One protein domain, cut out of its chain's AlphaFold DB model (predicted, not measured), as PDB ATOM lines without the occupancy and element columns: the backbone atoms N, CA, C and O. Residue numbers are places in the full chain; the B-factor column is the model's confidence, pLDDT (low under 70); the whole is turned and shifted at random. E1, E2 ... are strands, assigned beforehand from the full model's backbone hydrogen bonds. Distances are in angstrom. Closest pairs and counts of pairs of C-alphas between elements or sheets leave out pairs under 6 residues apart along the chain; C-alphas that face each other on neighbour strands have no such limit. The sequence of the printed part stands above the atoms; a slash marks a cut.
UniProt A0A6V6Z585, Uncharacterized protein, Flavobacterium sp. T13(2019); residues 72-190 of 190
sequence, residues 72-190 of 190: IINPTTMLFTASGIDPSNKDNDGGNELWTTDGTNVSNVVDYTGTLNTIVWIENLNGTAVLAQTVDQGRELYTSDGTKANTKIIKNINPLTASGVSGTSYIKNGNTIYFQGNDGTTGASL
ATOM      1  N   ILE A  72       2.891 -11.471  52.236       98.25
ATOM      2  CA  ILE A  72       1.643 -11.710  52.966       98.25
ATOM      3  C   ILE A  72       0.778 -10.465  52.826       98.25
ATOM      4  O   ILE A  72       1.151  -9.391  53.304       98.25
ATOM      5  N   ILE A  73      -0.376 -10.607  52.174       97.62
ATOM      6  CA  ILE A  73      -1.315  -9.495  52.003       97.62
ATOM      7  C   ILE A  73      -2.315  -9.437  53.154       97.62
ATOM      8  O   ILE A  73      -2.634  -8.356  53.630       97.62
ATOM      9  N   ASN A  74      -2.736 -10.583  53.683       96.69
ATOM     10  CA  ASN A  74      -3.645 -10.685  54.822       96.69
ATOM     11  C   ASN A  74      -3.365 -11.995  55.600       96.69
ATOM     12  O   ASN A  74      -2.574 -12.813  55.127       96.69
ATOM     13  N   PRO A  75      -3.990 -12.233  56.774       96.38
ATOM     14  CA  PRO A  75      -3.701 -13.413  57.599       96.38
ATOM     15  C   PRO A  75      -3.897 -14.766  56.905       96.38
ATOM     16  O   PRO A  75      -3.357 -15.761  57.369       96.38
ATOM     17  N   THR A  76      -4.668 -14.814  55.818       96.19
ATOM     18  CA  THR A  76      -5.018 -16.042  55.099       96.19
ATOM     19  C   THR A  76      -4.420 -16.120  53.703       96.19
ATOM     20  O   THR A  76      -4.651 -17.110  53.022       96.19
ATOM     21  N   THR A  77      -3.676 -15.113  53.242       97.56
ATOM     22  CA  THR A  77      -3.211 -15.064  51.852       97.56
ATOM     23  C   THR A  77      -1.773 -14.581  51.759       97.56
ATOM     24  O   THR A  77      -1.445 -13.446  52.120       97.56
ATOM     25  N   MET A  78      -0.936 -15.445  51.192       98.25
ATOM     26  CA  MET A  78       0.416 -15.135  50.759       98.25
ATOM     27  C   MET A  78       0.484 -15.174  49.233       98.25
ATOM     28  O   MET A  78       0.000 -16.113  48.603       98.25
ATOM     29  N   LEU A  79       1.103 -14.157  48.647       97.44
ATOM     30  CA  LEU A  79       1.455 -14.095  47.236       97.44
ATOM     31  C   LEU A  79       2.944 -14.328  47.050       97.44
ATOM     32  O   LEU A  79       3.739 -14.092  47.959       97.44
ATOM     33  N   PHE A  80       3.316 -14.776  45.863       95.69
ATOM     34  CA  PHE A  80       4.702 -14.915  45.447       95.69
ATOM     35  C   PHE A  80       4.778 -14.922  43.927       95.69
ATOM     36  O   PHE A  80       3.769 -15.089  43.241       95.69
ATOM     37  N   THR A  81       5.981 -14.736  43.405       92.38
ATOM     38  CA  THR A  81       6.253 -14.897  41.981       92.38
ATOM     39  C   THR A  81       6.945 -16.219  41.719       92.38
ATOM     40  O   THR A  81       7.817 -16.585  42.506       92.38
ATOM     41  N   ALA A  82       6.610 -16.902  40.630       90.25
ATOM     42  CA  ALA A  82       7.265 -18.143  40.224       90.25
ATOM     43  C   ALA A  82       7.189 -18.323  38.701       90.25
ATOM     44  O   ALA A  82       6.237 -17.856  38.075       90.25
ATOM     45  N   SER A  83       8.169 -19.009  38.120       81.88
ATOM     46  CA  SER A  83       8.193 -19.406  36.713       81.88
ATOM     47  C   SER A  83       7.442 -20.728  36.534       81.88
ATOM     48  O   SER A  83       8.012 -21.801  36.734       81.88
ATOM     49  N   GLY A  84       6.153 -20.662  36.203       67.81
ATOM     50  CA  GLY A  84       5.395 -21.821  35.729       67.81
ATOM     51  C   GLY A  84       5.627 -22.043  34.232       67.81
ATOM     52  O   GLY A  84       5.843 -21.089  33.494       67.81
ATOM     53  N   ILE A  85       5.581 -23.293  33.764       61.53
ATOM     54  CA  ILE A  85       5.239 -23.542  32.357       61.53
ATOM     55  C   ILE A  85       3.716 -23.472  32.307       61.53
ATOM     56  O   ILE A  85       3.068 -24.350  32.876       61.53
ATOM     57  N   ASP A  86       3.142 -22.473  31.642       52.59
ATOM     58  CA  ASP A  86       1.820 -22.669  31.052       52.59
ATOM     59  C   ASP A  86       2.016 -23.670  29.894       52.59
ATOM     60  O   ASP A  86       2.670 -23.346  28.905       52.59
ATOM     61  N   PRO A  87       1.518 -24.920  29.979       45.31
ATOM     62  CA  PRO A  87       1.649 -25.883  28.886       45.31
ATOM     63  C   PRO A  87       0.858 -25.470  27.630       45.31
ATOM     64  O   PRO A  87       1.011 -26.096  26.577       45.31
ATOM     65  N   SER A  88       0.011 -24.437  27.722       43.78
ATOM     66  CA  SER A  88      -0.616 -23.748  26.595       43.78
ATOM     67  C   SER A  88       0.243 -22.603  26.036       43.78
ATOM     68  O   SER A  88       0.073 -22.236  24.867       43.78
ATOM     69  N   ASN A  89       1.239 -22.141  26.799       45.69
ATOM     70  CA  ASN A  89       2.190 -21.121  26.402       45.69
ATOM     71  C   ASN A  89       3.422 -21.740  25.724       45.69
ATOM     72  O   ASN A  89       4.321 -22.320  26.332       45.69
ATOM     73  N   LYS A  90       3.442 -21.641  24.394       43.94
ATOM     74  CA  LYS A  90       4.488 -22.192  23.521       43.94
ATOM     75  C   LYS A  90       5.727 -21.294  23.403       43.94
ATOM     76  O   LYS A  90       6.536 -21.537  22.507       43.94
ATOM     77  N   ASP A  91       5.860 -20.239  24.202       48.00
ATOM     78  CA  ASP A  91       6.812 -19.162  23.912       48.00
ATOM     79  C   ASP A  91       8.156 -19.228  24.659       48.00
ATOM     80  O   ASP A  91       9.067 -18.494  24.279       48.00
ATOM     81  N   ASN A  92       8.352 -20.153  25.610       47.06
ATOM     82  CA  ASN A  92       9.594 -20.247  26.399       47.06
ATOM     83  C   ASN A  92       9.993 -18.903  27.060       47.06
ATOM     84  O   ASN A  92      11.190 -18.635  27.209       47.06
ATOM     85  N   ASP A  93       9.041 -18.037  27.419       52.69
ATOM     86  CA  ASP A  93       9.346 -16.654  27.815       52.69
ATOM     87  C   ASP A  93       9.999 -16.508  29.207       52.69
ATOM     88  O   ASP A  93      10.593 -15.470  29.507       52.69
ATOM     89  N   GLY A  94       9.969 -17.553  30.044       56.97
ATOM     90  CA  GLY A  94      10.680 -17.596  31.328       56.97
ATOM     91  C   GLY A  94      10.226 -16.525  32.327       56.97
ATOM     92  O   GLY A  94      10.970 -16.193  33.256       56.97
ATOM     93  N   GLY A  95       9.034 -15.963  32.119       71.94
ATOM     94  CA  GLY A  95       8.457 -14.909  32.933       71.94
ATOM     95  C   GLY A  95       8.055 -15.373  34.338       71.94
ATOM     96  O   GLY A  95       7.659 -16.514  34.560       71.94
ATOM     97  N   ASN A  96       8.168 -14.474  35.316       81.50
ATOM     98  CA  ASN A  96       7.698 -14.704  36.681       81.50
ATOM     99  C   ASN A  96       6.212 -14.336  36.786       81.50
ATOM    100  O   ASN A  96       5.864 -13.155  36.705       81.50
ATOM    101  N   GLU A  97       5.352 -15.314  37.050       86.50
ATOM    102  CA  GLU A  97       3.905 -15.121  37.181       86.50
ATOM    103  C   GLU A  97       3.473 -14.869  38.628       86.50
ATOM    104  O   GLU A  97       4.223 -15.164  39.559       86.50
ATOM    105  N   LEU A  98       2.243 -14.381  38.844       91.56
ATOM    106  CA  LEU A  98       1.679 -14.241  40.191       91.56
ATOM    107  C   LEU A  98       1.073 -15.558  40.661       91.56
ATOM    108  O   LEU A  98       0.149 -16.077  40.039       91.56
ATOM    109  N   TRP A  99       1.494 -16.024  41.826       94.00
ATOM    110  CA  TRP A  99       0.934 -17.187  42.500       94.00
ATOM    111  C   TRP A  99       0.409 -16.809  43.883       94.00
ATOM    112  O   TRP A  99       0.866 -15.851  44.508       94.00
ATOM    113  N   THR A 100      -0.569 -17.573  44.365       96.62
ATOM    114  CA  THR A 100      -1.173 -17.399  45.688       96.62
ATOM    115  C   THR A 100      -1.208 -18.706  46.464       96.62
ATOM    116  O   THR A 100      -1.277 -19.795  45.888       96.62
ATOM    117  N   THR A 101      -1.182 -18.592  47.791       97.31
ATOM    118  CA  THR A 101      -1.489 -19.685  48.702       97.31
ATOM    119  C   THR A 101      -2.184 -19.214  49.975       97.31
ATOM    120  O   THR A 101      -1.873 -18.153  50.522       97.31
ATOM    121  N   ASP A 102      -3.097 -20.050  50.471       96.31
ATOM    122  CA  ASP A 102      -3.712 -19.938  51.802       96.31
ATOM    123  C   ASP A 102      -3.037 -20.852  52.848       96.31
ATOM    124  O   ASP A 102      -3.473 -20.966  53.992       96.31
ATOM    125  N   GLY A 103      -1.955 -21.525  52.452       92.88
ATOM    126  CA  GLY A 103      -1.210 -22.506  53.234       92.88
ATOM    127  C   GLY A 103      -1.641 -23.963  53.025       92.88
ATOM    128  O   GLY A 103      -0.900 -24.877  53.412       92.88
ATOM    129  N   THR A 104      -2.778 -24.166  52.360       90.94
ATOM    130  CA  THR A 104      -3.321 -25.462  51.930       90.94
ATOM    131  C   THR A 104      -3.357 -25.565  50.405       90.94
ATOM    132  O   THR A 104      -2.863 -26.535  49.838       90.94
ATOM    133  N   ASN A 105      -3.900 -24.551  49.741       94.12
ATOM    134  CA  ASN A 105      -4.035 -24.452  48.296       94.12
ATOM    135  C   ASN A 105      -2.917 -23.590  47.718       94.12
ATOM    136  O   ASN A 105      -2.529 -22.590  48.320       94.12
ATOM    137  N   VAL A 106      -2.417 -23.959  46.539       94.12
ATOM    138  CA  VAL A 106      -1.483 -23.152  45.747       94.12
ATOM    139  C   VAL A 106      -2.017 -23.067  44.324       94.12
ATOM    140  O   VAL A 106      -2.249 -24.104  43.695       94.12
ATOM    141  N   SER A 107      -2.194 -21.853  43.812       92.12
ATOM    142  CA  SER A 107      -2.681 -21.614  42.452       92.12
ATOM    143  C   SER A 107      -2.025 -20.393  41.824       92.12
ATOM    144  O   SER A 107      -1.715 -19.422  42.513       92.12
ATOM    145  N   ASN A 108      -1.864 -20.426  40.506       90.19
ATOM    146  CA  ASN A 108      -1.558 -19.240  39.723       90.19
ATOM    147  C   ASN A 108      -2.756 -18.263  39.808       90.19
ATOM    148  O   ASN A 108      -3.916 -18.688  39.784       90.19
ATOM    149  N   VAL A 109      -2.483 -16.971  40.001       90.31
ATOM    150  CA  VAL A 109      -3.502 -15.917  40.132       90.31
ATOM    151  C   VAL A 109      -3.935 -15.420  38.760       90.31
ATOM    152  O   VAL A 109      -5.134 -15.302  38.506       90.31
ATOM    153  N   VAL A 110      -2.978 -15.125  37.880       77.44
ATOM    154  CA  VAL A 110      -3.243 -14.784  36.483       77.44
ATOM    155  C   VAL A 110      -2.152 -15.360  35.594       77.44
ATOM    156  O   VAL A 110      -0.999 -14.940  35.663       77.44
ATOM    157  N   ASP A 111      -2.580 -16.259  34.722       66.19
ATOM    158  CA  ASP A 111      -1.820 -16.758  33.590       66.19
ATOM    159  C   ASP A 111      -2.063 -15.783  32.429       66.19
ATOM    160  O   ASP A 111      -3.185 -15.692  31.903       66.19
ATOM    161  N   TYR A 112      -1.077 -14.927  32.147       65.62
ATOM    162  CA  TYR A 112      -1.135 -14.047  30.982       65.62
ATOM    163  C   TYR A 112      -0.522 -14.772  29.796       65.62
ATOM    164  O   TYR A 112       0.667 -15.054  29.785       65.62
ATOM    165  N   THR A 113      -1.323 -14.933  28.749       57.78
ATOM    166  CA  THR A 113      -0.941 -15.569  27.481       57.78
ATOM    167  C   THR A 113      -0.163 -14.636  26.536       57.78
ATOM    168  O   THR A 113      -0.192 -14.839  25.322       57.78
ATOM    169  N   GLY A 114       0.381 -13.529  27.052       60.00
ATOM    170  CA  GLY A 114       1.181 -12.566  26.285       60.00
ATOM    171  C   GLY A 114       2.649 -12.983  26.275       60.00
ATOM    172  O   GLY A 114       3.068 -13.723  27.154       60.00
ATOM    173  N   THR A 115       3.433 -12.490  25.315       59.22
ATOM    174  CA  THR A 115       4.825 -12.927  25.087       59.22
ATOM    175  C   THR A 115       5.844 -12.340  26.066       59.22
ATOM    176  O   THR A 115       7.041 -12.617  25.964       59.22
ATOM    177  N   LEU A 116       5.399 -11.467  26.973       63.25
ATOM    178  CA  LEU A 116       6.198 -10.906  28.056       63.25
ATOM    179  C   LEU A 116       5.339 -10.797  29.314       63.25
ATOM    180  O   LEU A 116       4.678  -9.779  29.496       63.25
ATOM    181  N   ASN A 117       5.371 -11.793  30.202       73.62
ATOM    182  CA  ASN A 117       4.701 -11.715  31.503       73.62
ATOM    183  C   ASN A 117       5.698 -11.819  32.665       73.62
ATOM    184  O   ASN A 117       6.078 -12.907  33.083       73.62
ATOM    185  N   THR A 118       6.123 -10.686  33.234       81.31
ATOM    186  CA  THR A 118       6.981 -10.725  34.429       81.31
ATOM    187  C   THR A 118       6.547  -9.749  35.503       81.31
ATOM    188  O   THR A 118       6.357  -8.552  35.253       81.31
ATOM    189  N   ILE A 119       6.426 -10.259  36.723       87.06
ATOM    190  CA  ILE A 119       6.206  -9.459  37.921       87.06
ATOM    191  C   ILE A 119       7.548  -9.103  38.528       87.06
ATOM    192  O   ILE A 119       8.351  -9.964  38.886       87.06
ATOM    193  N   VAL A 120       7.778  -7.800  38.645       86.19
ATOM    194  CA  VAL A 120       9.073  -7.256  39.051       86.19
ATOM    195  C   VAL A 120       9.154  -7.073  40.558       86.19
ATOM    196  O   VAL A 120      10.184  -7.352  41.164       86.19
ATOM    197  N   TRP A 121       8.065  -6.616  41.166       89.69
ATOM    198  CA  TRP A 121       7.936  -6.464  42.607       89.69
ATOM    199  C   TRP A 121       6.468  -6.543  43.017       89.69
ATOM    200  O   TRP A 121       5.572  -6.264  42.217       89.69
ATOM    201  N   ILE A 122       6.245  -6.918  44.275       93.25
ATOM    202  CA  ILE A 122       4.940  -6.989  44.931       93.25
ATOM    203  C   ILE A 122       5.096  -6.328  46.300       93.25
ATOM    204  O   ILE A 122       6.074  -6.580  46.997       93.25
ATOM    205  N   GLU A 123       4.137  -5.498  46.689       94.88
ATOM    206  CA  GLU A 123       4.108  -4.841  47.993       94.88
ATOM    207  C   GLU A 123       2.705  -4.923  48.597       94.88
ATOM    208  O   GLU A 123       1.708  -4.734  47.900       94.88
ATOM    209  N   ASN A 124       2.603  -5.170  49.905       95.75
ATOM    210  CA  ASN A 124       1.318  -5.160  50.599       95.75
ATOM    211  C   ASN A 124       0.942  -3.738  51.027       95.75
ATOM    212  O   ASN A 124       1.609  -3.123  51.863       95.75
ATOM    213  N   LEU A 125      -0.194  -3.249  50.543       94.38
ATOM    214  CA  LEU A 125      -0.817  -2.015  50.985       94.38
ATOM    215  C   LEU A 125      -2.165  -2.316  51.654       94.38
ATOM    216  O   LEU A 125      -3.200  -2.393  51.000       94.38
ATOM    217  N   ASN A 126      -2.149  -2.465  52.981       92.69
ATOM    218  CA  ASN A 126      -3.344  -2.636  53.823       92.69
ATOM    219  C   ASN A 126      -4.287  -3.778  53.408       92.69
ATOM    220  O   ASN A 126      -5.503  -3.604  53.433       92.69
ATOM    221  N   GLY A 127      -3.760  -4.944  53.036       94.38
ATOM    222  CA  GLY A 127      -4.609  -6.069  52.622       94.38
ATOM    223  C   GLY A 127      -4.631  -6.316  51.122       94.38
ATOM    224  O   GLY A 127      -5.117  -7.357  50.686       94.38
ATOM    225  N   THR A 128      -4.112  -5.378  50.331       94.19
ATOM    226  CA  THR A 128      -4.110  -5.441  48.870       94.19
ATOM    227  C   THR A 128      -2.679  -5.415  48.361       94.19
ATOM    228  O   THR A 128      -1.902  -4.540  48.736       94.19
ATOM    229  N   ALA A 129      -2.320  -6.354  47.490       95.81
ATOM    230  CA  ALA A 129      -1.051  -6.276  46.788       95.81
ATOM    231  C   ALA A 129      -1.090  -5.158  45.751       95.81
ATOM    232  O   ALA A 129      -2.035  -5.072  44.971       95.81
ATOM    233  N   VAL A 130      -0.033  -4.355  45.716       94.31
ATOM    234  CA  VAL A 130       0.324  -3.479  44.603       94.31
ATOM    235  C   VAL A 130       1.556  -4.079  43.942       94.31
ATOM    236  O   VAL A 130       2.519  -4.414  44.630       94.31
ATOM    237  N   LEU A 131       1.531  -4.242  42.624       91.56
ATOM    238  CA  LEU A 131       2.613  -4.888  41.884       91.56
ATOM    239  C   LEU A 131       2.889  -4.190  40.557       91.56
ATOM    240  O   LEU A 131       1.983  -3.606  39.959       91.56
ATOM    241  N   ALA A 132       4.132  -4.281  40.091       89.06
ATOM    242  CA  ALA A 132       4.503  -3.891  38.736       89.06
ATOM    243  C   ALA A 132       4.657  -5.132  37.863       89.06
ATOM    244  O   ALA A 132       5.524  -5.975  38.113       89.06
ATOM    245  N   GLN A 133       3.838  -5.212  36.821       85.75
ATOM    246  CA  GLN A 133       3.816  -6.327  35.887       85.75
ATOM    247  C   GLN A 133       4.124  -5.825  34.484       85.75
ATOM    248  O   GLN A 133       3.523  -4.865  34.009       85.75
ATOM    249  N   THR A 134       5.080  -6.475  33.834       80.25
ATOM    250  CA  THR A 134       5.341  -6.289  32.408       80.25
ATOM    251  C   THR A 134       4.381  -7.175  31.636       80.25
ATOM    252  O   THR A 134       4.302  -8.361  31.941       80.25
ATOM    253  N   VAL A 135       3.660  -6.567  30.697       75.25
ATOM    254  CA  VAL A 135       2.824  -7.212  29.676       75.25
ATOM    255  C   VAL A 135       3.283  -6.732  28.291       75.25
ATOM    256  O   VAL A 135       4.124  -5.835  28.205       75.25
ATOM    257  N   ASP A 136       2.713  -7.258  27.204       70.06
ATOM    258  CA  ASP A 136       3.087  -6.920  25.813       70.06
ATOM    259  C   ASP A 136       3.148  -5.408  25.510       70.06
ATOM    260  O   ASP A 136       3.897  -4.963  24.642       70.06
ATOM    261  N   GLN A 137       2.368  -4.599  26.232       69.75
ATOM    262  CA  GLN A 137       2.295  -3.143  26.052       69.75
ATOM    263  C   GLN A 137       3.276  -2.357  26.942       69.75
ATOM    264  O   GLN A 137       3.372  -1.138  26.826       69.75
ATOM    265  N   GLY A 138       4.049  -3.035  27.792       76.75
ATOM    266  CA  GLY A 138       4.975  -2.431  28.744       76.75
ATOM    267  C   GLY A 138       4.655  -2.792  30.193       76.75
ATOM    268  O   GLY A 138       3.778  -3.600  30.492       76.75
ATOM    269  N   ARG A 139       5.430  -2.217  31.116       81.75
ATOM    270  CA  ARG A 139       5.255  -2.435  32.554       81.75
ATOM    271  C   ARG A 139       4.220  -1.494  33.135       81.75
ATOM    272  O   ARG A 139       4.414  -0.287  33.068       81.75
ATOM    273  N   GLU A 140       3.202  -2.052  33.771       84.94
ATOM    274  CA  GLU A 140       2.090  -1.322  34.370       84.94
ATOM    275  C   GLU A 140       1.885  -1.707  35.836       84.94
ATOM    276  O   GLU A 140       2.397  -2.723  36.316       84.94
ATOM    277  N   LEU A 141       1.143  -0.871  36.563       87.56
ATOM    278  CA  LEU A 141       0.793  -1.130  37.956       87.56
ATOM    279  C   LEU A 141      -0.538  -1.848  38.082       87.56
ATOM    280  O   LEU A 141      -1.538  -1.415  37.512       87.56
ATOM    281  N   TYR A 142      -0.573  -2.867  38.932       90.69
ATOM    282  CA  TYR A 142      -1.761  -3.653  39.228       90.69
ATOM    283  C   TYR A 142      -2.035  -3.693  40.728       90.69
ATOM    284  O   TYR A 142      -1.126  -3.592  41.551       90.69
ATOM    285  N   THR A 143      -3.309  -3.874  41.068       94.00
ATOM    286  CA  THR A 143      -3.733  -4.365  42.382       94.00
ATOM    287  C   THR A 143      -4.099  -5.834  42.292       94.00
ATOM    288  O   THR A 143      -4.527  -6.282  41.230       94.00
ATOM    289  N   SER A 144      -3.966  -6.567  43.397       95.44
ATOM    290  CA  SER A 144      -4.478  -7.931  43.540       95.44
ATOM    291  C   SER A 144      -4.877  -8.231  44.987       95.44
ATOM    292  O   SER A 144      -4.205  -7.811  45.930       95.44
ATOM    293  N   ASP A 145      -5.950  -8.996  45.167       95.19
ATOM    294  CA  ASP A 145      -6.298  -9.662  46.432       95.19
ATOM    295  C   ASP A 145      -5.855 -11.139  46.459       95.19
ATOM    296  O   ASP A 145      -6.217 -11.885  47.365       95.19
ATOM    297  N   GLY A 146      -5.090 -11.571  45.451       94.00
ATOM    298  CA  GLY A 146      -4.717 -12.965  45.236       94.00
ATOM    299  C   GLY A 146      -5.671 -13.758  44.351       94.00
ATOM    300  O   GLY A 146      -5.439 -14.943  44.136       94.00
ATOM    301  N   THR A 147      -6.708 -13.137  43.789       93.31
ATOM    302  CA  THR A 147      -7.619 -13.782  42.837       93.31
ATOM    303  C   THR A 147      -7.504 -13.189  41.435       93.31
ATOM    304  O   THR A 147      -7.252 -11.993  41.255       93.31
ATOM    305  N   LYS A 148      -7.766 -14.012  40.409       90.19
ATOM    306  CA  LYS A 148      -7.832 -13.553  39.011       90.19
ATOM    307  C   LYS A 148      -8.824 -12.404  38.834       90.19
ATOM    308  O   LYS A 148      -8.531 -11.419  38.167       90.19
ATOM    309  N   ALA A 149     -10.000 -12.527  39.452       90.88
ATOM    310  CA  ALA A 149     -11.109 -11.589  39.283       90.88
ATOM    311  C   ALA A 149     -10.804 -10.178  39.805       90.88
ATOM    312  O   ALA A 149     -11.376  -9.208  39.304       90.88
ATOM    313  N   ASN A 150      -9.907 -10.057  40.785       92.50
ATOM    314  CA  ASN A 150      -9.527  -8.789  41.405       92.50
ATOM    315  C   ASN A 150      -8.055  -8.432  41.178       92.50
ATOM    316  O   ASN A 150      -7.538  -7.542  41.846       92.50
ATOM    317  N   THR A 151      -7.410  -9.060  40.193       92.12
ATOM    318  CA  THR A 151      -6.108  -8.618  39.698       92.12
ATOM    319  C   THR A 151      -6.310  -7.670  38.521       92.12
ATOM    320  O   THR A 151      -6.728  -8.094  37.444       92.12
ATOM    321  N   LYS A 152      -6.108  -6.366  38.738       90.31
ATOM    322  CA  LYS A 152      -6.507  -5.312  37.785       90.31
ATOM    323  C   LYS A 152      -5.484  -4.194  37.720       90.31
ATOM    324  O   LYS A 152      -4.920  -3.814  38.745       90.31
ATOM    325  N   ILE A 153      -5.309  -3.632  36.526       87.31
ATOM    326  CA  ILE A 153      -4.475  -2.451  36.311       87.31
ATOM    327  C   ILE A 153      -5.026  -1.267  37.127       87.31
ATOM    328  O   ILE A 153      -6.218  -0.968  37.076       87.31
ATOM    329  N   ILE A 154      -4.167  -0.614  37.910       84.31
ATOM    330  CA  ILE A 154      -4.495   0.602  38.671       84.31
ATOM    331  C   ILE A 154      -4.525   1.791  37.719       84.31
ATOM    332  O   ILE A 154      -5.427   2.626  37.759       84.31
ATOM    333  N   LYS A 155      -3.494   1.878  36.877       72.56
ATOM    334  CA  LYS A 155      -3.280   2.971  35.942       72.56
ATOM    335  C   LYS A 155      -2.434   2.463  34.785       72.56
ATOM    336  O   LYS A 155      -1.387   1.882  35.033       72.56
ATOM    337  N   ASN A 156      -2.900   2.713  33.564       71.06
ATOM    338  CA  ASN A 156      -2.080   2.607  32.365       71.06
ATOM    339  C   ASN A 156      -1.268   3.902  32.253       71.06
ATOM    340  O   ASN A 156      -1.845   4.972  32.033       71.06
ATOM    341  N   ILE A 157       0.026   3.824  32.537       70.56
ATOM    342  CA  ILE A 157       0.913   4.984  32.603       70.56
ATOM    343  C   ILE A 157       1.431   5.338  31.204       70.56
ATOM    344  O   ILE A 157       1.568   6.526  30.923       70.56
ATOM    345  N   ASN A 158       1.628   4.361  30.309       66.81
ATOM    346  CA  ASN A 158       2.029   4.609  28.922       66.81
ATOM    347  C   ASN A 158       1.344   3.634  27.937       66.81
ATOM    348  O   ASN A 158       1.815   2.514  27.744       66.81
ATOM    349  N   PRO A 159       0.283   4.072  27.235       62.91
ATOM    350  CA  PRO A 159      -0.494   3.204  26.354       62.91
ATOM    351  C   PRO A 159       0.127   2.970  24.963       62.91
ATOM    352  O   PRO A 159      -0.504   2.298  24.148       62.91
ATOM    353  N   LEU A 160       1.293   3.552  24.639       55.66
ATOM    354  CA  LEU A 160       1.793   3.614  23.256       55.66
ATOM    355  C   LEU A 160       3.079   2.810  22.999       55.66
ATOM    356  O   LEU A 160       3.140   2.167  21.954       55.66
ATOM    357  N   THR A 161       4.074   2.793  23.901       53.50
ATOM    358  CA  THR A 161       5.282   1.940  23.768       53.50
ATOM    359  C   THR A 161       6.035   1.705  25.090       53.50
ATOM    360  O   THR A 161       6.402   2.644  25.788       53.50
ATOM    361  N   ALA A 162       6.336   0.431  25.378       54.38
ATOM    362  CA  ALA A 162       7.424  -0.107  26.210       54.38
ATOM    363  C   ALA A 162       7.979   0.777  27.351       54.38
ATOM    364  O   ALA A 162       9.169   1.092  27.357       54.38
ATOM    365  N   SER A 163       7.141   1.137  28.330       57.59
ATOM    366  CA  SER A 163       7.444   1.256  29.778       57.59
ATOM    367  C   SER A 163       6.523   2.293  30.416       57.59
ATOM    368  O   SER A 163       6.714   3.480  30.165       57.59
ATOM    369  N   GLY A 164       5.584   1.850  31.260       58.12
ATOM    370  CA  GLY A 164       4.816   2.694  32.180       58.12
ATOM    371  C   GLY A 164       5.517   2.849  33.537       58.12
ATOM    372  O   GLY A 164       5.688   3.957  34.030       58.12
ATOM    373  N   VAL A 165       6.031   1.757  34.108       56.50
ATOM    374  CA  VAL A 165       6.958   1.742  35.257       56.50
ATOM    375  C   VAL A 165       8.366   1.434  34.746       56.50
ATOM    376  O   VAL A 165       8.625   0.337  34.253       56.50
ATOM    377  N   SER A 166       9.291   2.385  34.847       59.19
ATOM    378  CA  SER A 166      10.640   2.272  34.268       59.19
ATOM    379  C   SER A 166      11.677   1.671  35.227       59.19
ATOM    380  O   SER A 166      12.700   1.153  34.783       59.19
ATOM    381  N   GLY A 167      11.408   1.680  36.537       62.44
ATOM    382  CA  GLY A 167      12.293   1.125  37.567       62.44
ATOM    383  C   GLY A 167      11.945  -0.306  37.989       62.44
ATOM    384  O   GLY A 167      10.794  -0.739  37.919       62.44
ATOM    385  N   THR A 168      12.943  -1.052  38.470       70.62
ATOM    386  CA  THR A 168      12.752  -2.330  39.189       70.62
ATOM    387  C   THR A 168      12.610  -2.144  40.701       70.62
ATOM    388  O   THR A 168      12.511  -3.117  41.441       70.62
ATOM    389  N   SER A 169      12.597  -0.897  41.172       77.12
ATOM    390  CA  SER A 169      12.564  -0.546  42.589       77.12
ATOM    391  C   SER A 169      11.442   0.439  42.882       77.12
ATOM    392  O   SER A 169      11.044   1.231  42.025       77.12
ATOM    393  N   TYR A 170      10.972   0.403  44.121       88.44
ATOM    394  CA  TYR A 170       9.978   1.308  44.677       88.44
ATOM    395  C   TYR A 170      10.396   1.694  46.100       88.44
ATOM    396  O   TYR A 170      11.248   1.044  46.711       88.44
ATOM    397  N   ILE A 171       9.796   2.753  46.633       89.25
ATOM    398  CA  ILE A 171       9.929   3.162  48.031       89.25
ATOM    399  C   ILE A 171       8.534   3.182  48.637       89.25
ATOM    400  O   ILE A 171       7.633   3.827  48.108       89.25
ATOM    401  N   LYS A 172       8.352   2.512  49.773       91.69
ATOM    402  CA  LYS A 172       7.121   2.599  50.560       91.69
ATOM    403  C   LYS A 172       7.320   3.544  51.740       91.69
ATOM    404  O   LYS A 172       8.258   3.381  52.515       91.69
ATOM    405  N   ASN A 173       6.405   4.493  51.910       91.81
ATOM    406  CA  ASN A 173       6.301   5.328  53.103       91.81
ATOM    407  C   ASN A 173       4.859   5.283  53.617       91.81
ATOM    408  O   ASN A 173       3.960   5.898  53.039       91.81
ATOM    409  N   GLY A 174       4.628   4.503  54.676       90.62
ATOM    410  CA  GLY A 174       3.287   4.243  55.196       90.62
ATOM    411  C   GLY A 174       2.377   3.630  54.130       90.62
ATOM    412  O   GLY A 174       2.651   2.541  53.623       90.62
ATOM    413  N   ASN A 175       1.314   4.357  53.784       88.44
ATOM    414  CA  ASN A 175       0.312   3.942  52.801       88.44
ATOM    415  C   ASN A 175       0.579   4.470  51.384       88.44
ATOM    416  O   ASN A 175      -0.320   4.470  50.544       88.44
ATOM    417  N   THR A 176       1.797   4.926  51.108       88.88
ATOM    418  CA  THR A 176       2.172   5.474  49.806       88.88
ATOM    419  C   THR A 176       3.351   4.708  49.231       88.88
ATOM    420  O   THR A 176       4.332   4.453  49.930       88.88
ATOM    421  N   ILE A 177       3.250   4.355  47.949       88.88
ATOM    422  CA  ILE A 177       4.324   3.749  47.161       88.88
ATOM    423  C   ILE A 177       4.786   4.785  46.136       88.88
ATOM    424  O   ILE A 177       3.976   5.313  45.378       88.88
ATOM    425  N   TYR A 178       6.086   5.047  46.128       88.19
ATOM    426  CA  TYR A 178       6.790   5.876  45.156       88.19
ATOM    427  C   TYR A 178       7.562   4.958  44.219       88.19
ATOM    428  O   TYR A 178       8.189   3.994  44.664       88.19
ATOM    429  N   PHE A 179       7.519   5.238  42.928       85.50
ATOM    430  CA  PHE A 179       8.136   4.407  41.904       85.50
ATOM    431  C   PHE A 179       8.467   5.278  40.701       85.50
ATOM    432  O   PHE A 179       7.794   6.267  40.435       85.50
ATOM    433  N   GLN A 180       9.483   4.880  39.943       82.44
ATOM    434  CA  GLN A 180       9.798   5.574  38.702       82.44
ATOM    435  C   GLN A 180       8.795   5.167  37.622       82.44
ATOM    436  O   GLN A 180       8.718   3.990  37.252       82.44
ATOM    437  N   GLY A 181       8.026   6.133  37.131       77.06
ATOM    438  CA  GLY A 181       7.105   5.972  36.010       77.06
ATOM    439  C   GLY A 181       7.627   6.672  34.761       77.06
ATOM    440  O   GLY A 181       8.301   7.684  34.873       77.06
ATOM    441  N   ASN A 182       7.322   6.164  33.573       75.12
ATOM    442  CA  ASN A 182       7.545   6.849  32.304       75.12
ATOM    443  C   ASN A 182       6.203   6.942  31.579       75.12
ATOM    444  O   ASN A 182       5.628   5.922  31.223       75.12
ATOM    445  N   ASP A 183       5.698   8.154  31.377       69.44
ATOM    446  CA  ASP A 183       4.401   8.382  30.727       69.44
ATOM    447  C   ASP A 183       4.483   8.438  29.190       69.44
ATOM    448  O   ASP A 183       3.495   8.727  28.515       69.44
ATOM    449  N   GLY A 184       5.670   8.201  28.624       66.19
ATOM    450  CA  GLY A 184       5.920   8.269  27.185       66.19
ATOM    451  C   GLY A 184       5.998   9.691  26.617       66.19
ATOM    452  O   GLY A 184       6.287   9.845  25.431       66.19
ATOM    453  N   THR A 185       5.785  10.732  27.431       64.19
ATOM    454  CA  THR A 185       5.761  12.141  26.997       64.19
ATOM    455  C   THR A 185       6.821  13.013  27.671       64.19
ATOM    456  O   THR A 185       7.365  13.905  27.022       64.19
ATOM    457  N   THR A 186       7.165  12.749  28.934       60.41
ATOM    458  CA  THR A 186       8.130  13.549  29.714       60.41
ATOM    459  C   THR A 186       9.327  12.749  30.243       60.41
ATOM    460  O   THR A 186      10.244  13.329  30.825       60.41
ATOM    461  N   GLY A 187       9.391  11.441  29.965       58.47
ATOM    462  CA  GLY A 187      10.453  10.551  30.445       58.47
ATOM    463  C   GLY A 187      10.182  10.010  31.853       58.47
ATOM    464  O   GLY A 187       9.045  10.004  32.320       58.47
ATOM    465  N   ALA A 188      11.222   9.505  32.529       57.12
ATOM    466  CA  ALA A 188      11.080   8.921  33.863       57.12
ATOM    467  C   ALA A 188      10.852  10.000  34.945       57.12
ATOM    468  O   ALA A 188      11.677  10.899  35.097       57.12
ATOM    469  N   SER A 189       9.775   9.876  35.720       55.38
ATOM    470  CA  SER A 189       9.411  10.729  36.861       55.38
ATOM    471  C   SER A 189       9.284   9.891  38.142       55.38
ATOM    472  O   SER A 189       8.917   8.718  38.066       55.38
ATOM    473  N   LEU A 190       9.629  10.477  39.297       49.03
ATOM    474  CA  LEU A 190       9.595   9.863  40.641       49.03
ATOM    475  C   LEU A 190       8.230   9.985  41.330       49.03
ATOM    476  O   LEU A 190       7.555  11.014  41.101       49.03
TER     477      LEU A 190
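Overview. This is residues 72 to 190 of the 190 residues of an uncharacterized protein of Flavobacterium sp. T13(2019) (UniProt A0A6V6Z585). Three antiparallel sheets stand in a row, partly face to face: the strongly twisted meander E1 to E4 first, the strongly twisted meander E5 to E8 in the middle, and the two-stranded hairpin E9 and E10 on the far side. The outline is flat, and the C-alphas span 46 by 40 by 21 A. The printed part has 119 residues, with ten named strands, E1 to E10 in order along the chain, and no named helix. Each sheet is antiparallel, with the orders E1 - E2 - E3 - E4, E5 - E6 - E7 - E8 and E9 - E10; the class is all strand. The whole is compact, with a radius of gyration of the C-alphas of 14.3 A.

Along the chain. Find C-alpha 72 at (1.643, -11.710, 52.966), where E1 begins; it runs to residue 74. Next come E2, residues 77 to 82, 16.0 A long, E3, residues 97 to 101, and E4, residues 106 to 110. From C-alpha 118 at (6.981, -10.725, 34.429), E5 runs 20.3 A to residue 125. E6 is residues 128 to 135, 20.5 A, E7 residues 138 to 144, 18.4 A, and E8 residues 152 to 155. E9, residues 165 to 173, measures 18.2 A and bends by 90 degrees at residue 168. E10, residues 176 to 182, measures 18.4 A and ends at C-alpha 182 at (7.545, 6.849, 32.304).

Arrangement. Begin with the first meander, each strand the antiparallel neighbour of the one before: N 73 and O 77 of E1 and E2 are 3.0 A apart, N 99 and O 80 of E2 and E3 2.8 A, and N 109 and O 98 of E3 and E4 2.8 A. Look next at the second meander, where N 123 and O 130 of E5 and E6 are 2.8 A apart, N 131 and O 142 of E6 and E7 2.9 A, and N 154 and O 141 of E7 and E8 2.8 A. Both sheets are strongly twisted. They are face to face in a stack of sheets, face to face in turn, 9.5 A centre to centre where they face each other; the closest C-alphas of E1 and E5, those of Ile 73 and Asn 124, are 5.3 A apart. The second meander and the hairpin E9 and E10 are also face to face, at 10.0 A; the closest C-alphas of E7 and E9, those of Arg 139 and Val 165, are 5.3 A apart. Within that hairpin N 171 and O 178 are 2.8 A apart. E4 and E8 are apart.

Size, cuts and confidence. The C-alphas of Thr 104 and Thr 186, the two farthest apart, are 46.3 A from each other. The printed part has no cut, and the link E2 to E3 is long, with 14 residues. The mean pLDDT of the printed part is 79.2; look for values under 70 at residues 84 to 94, 111 to 116, 137, 158 to 167 and 183 to 190.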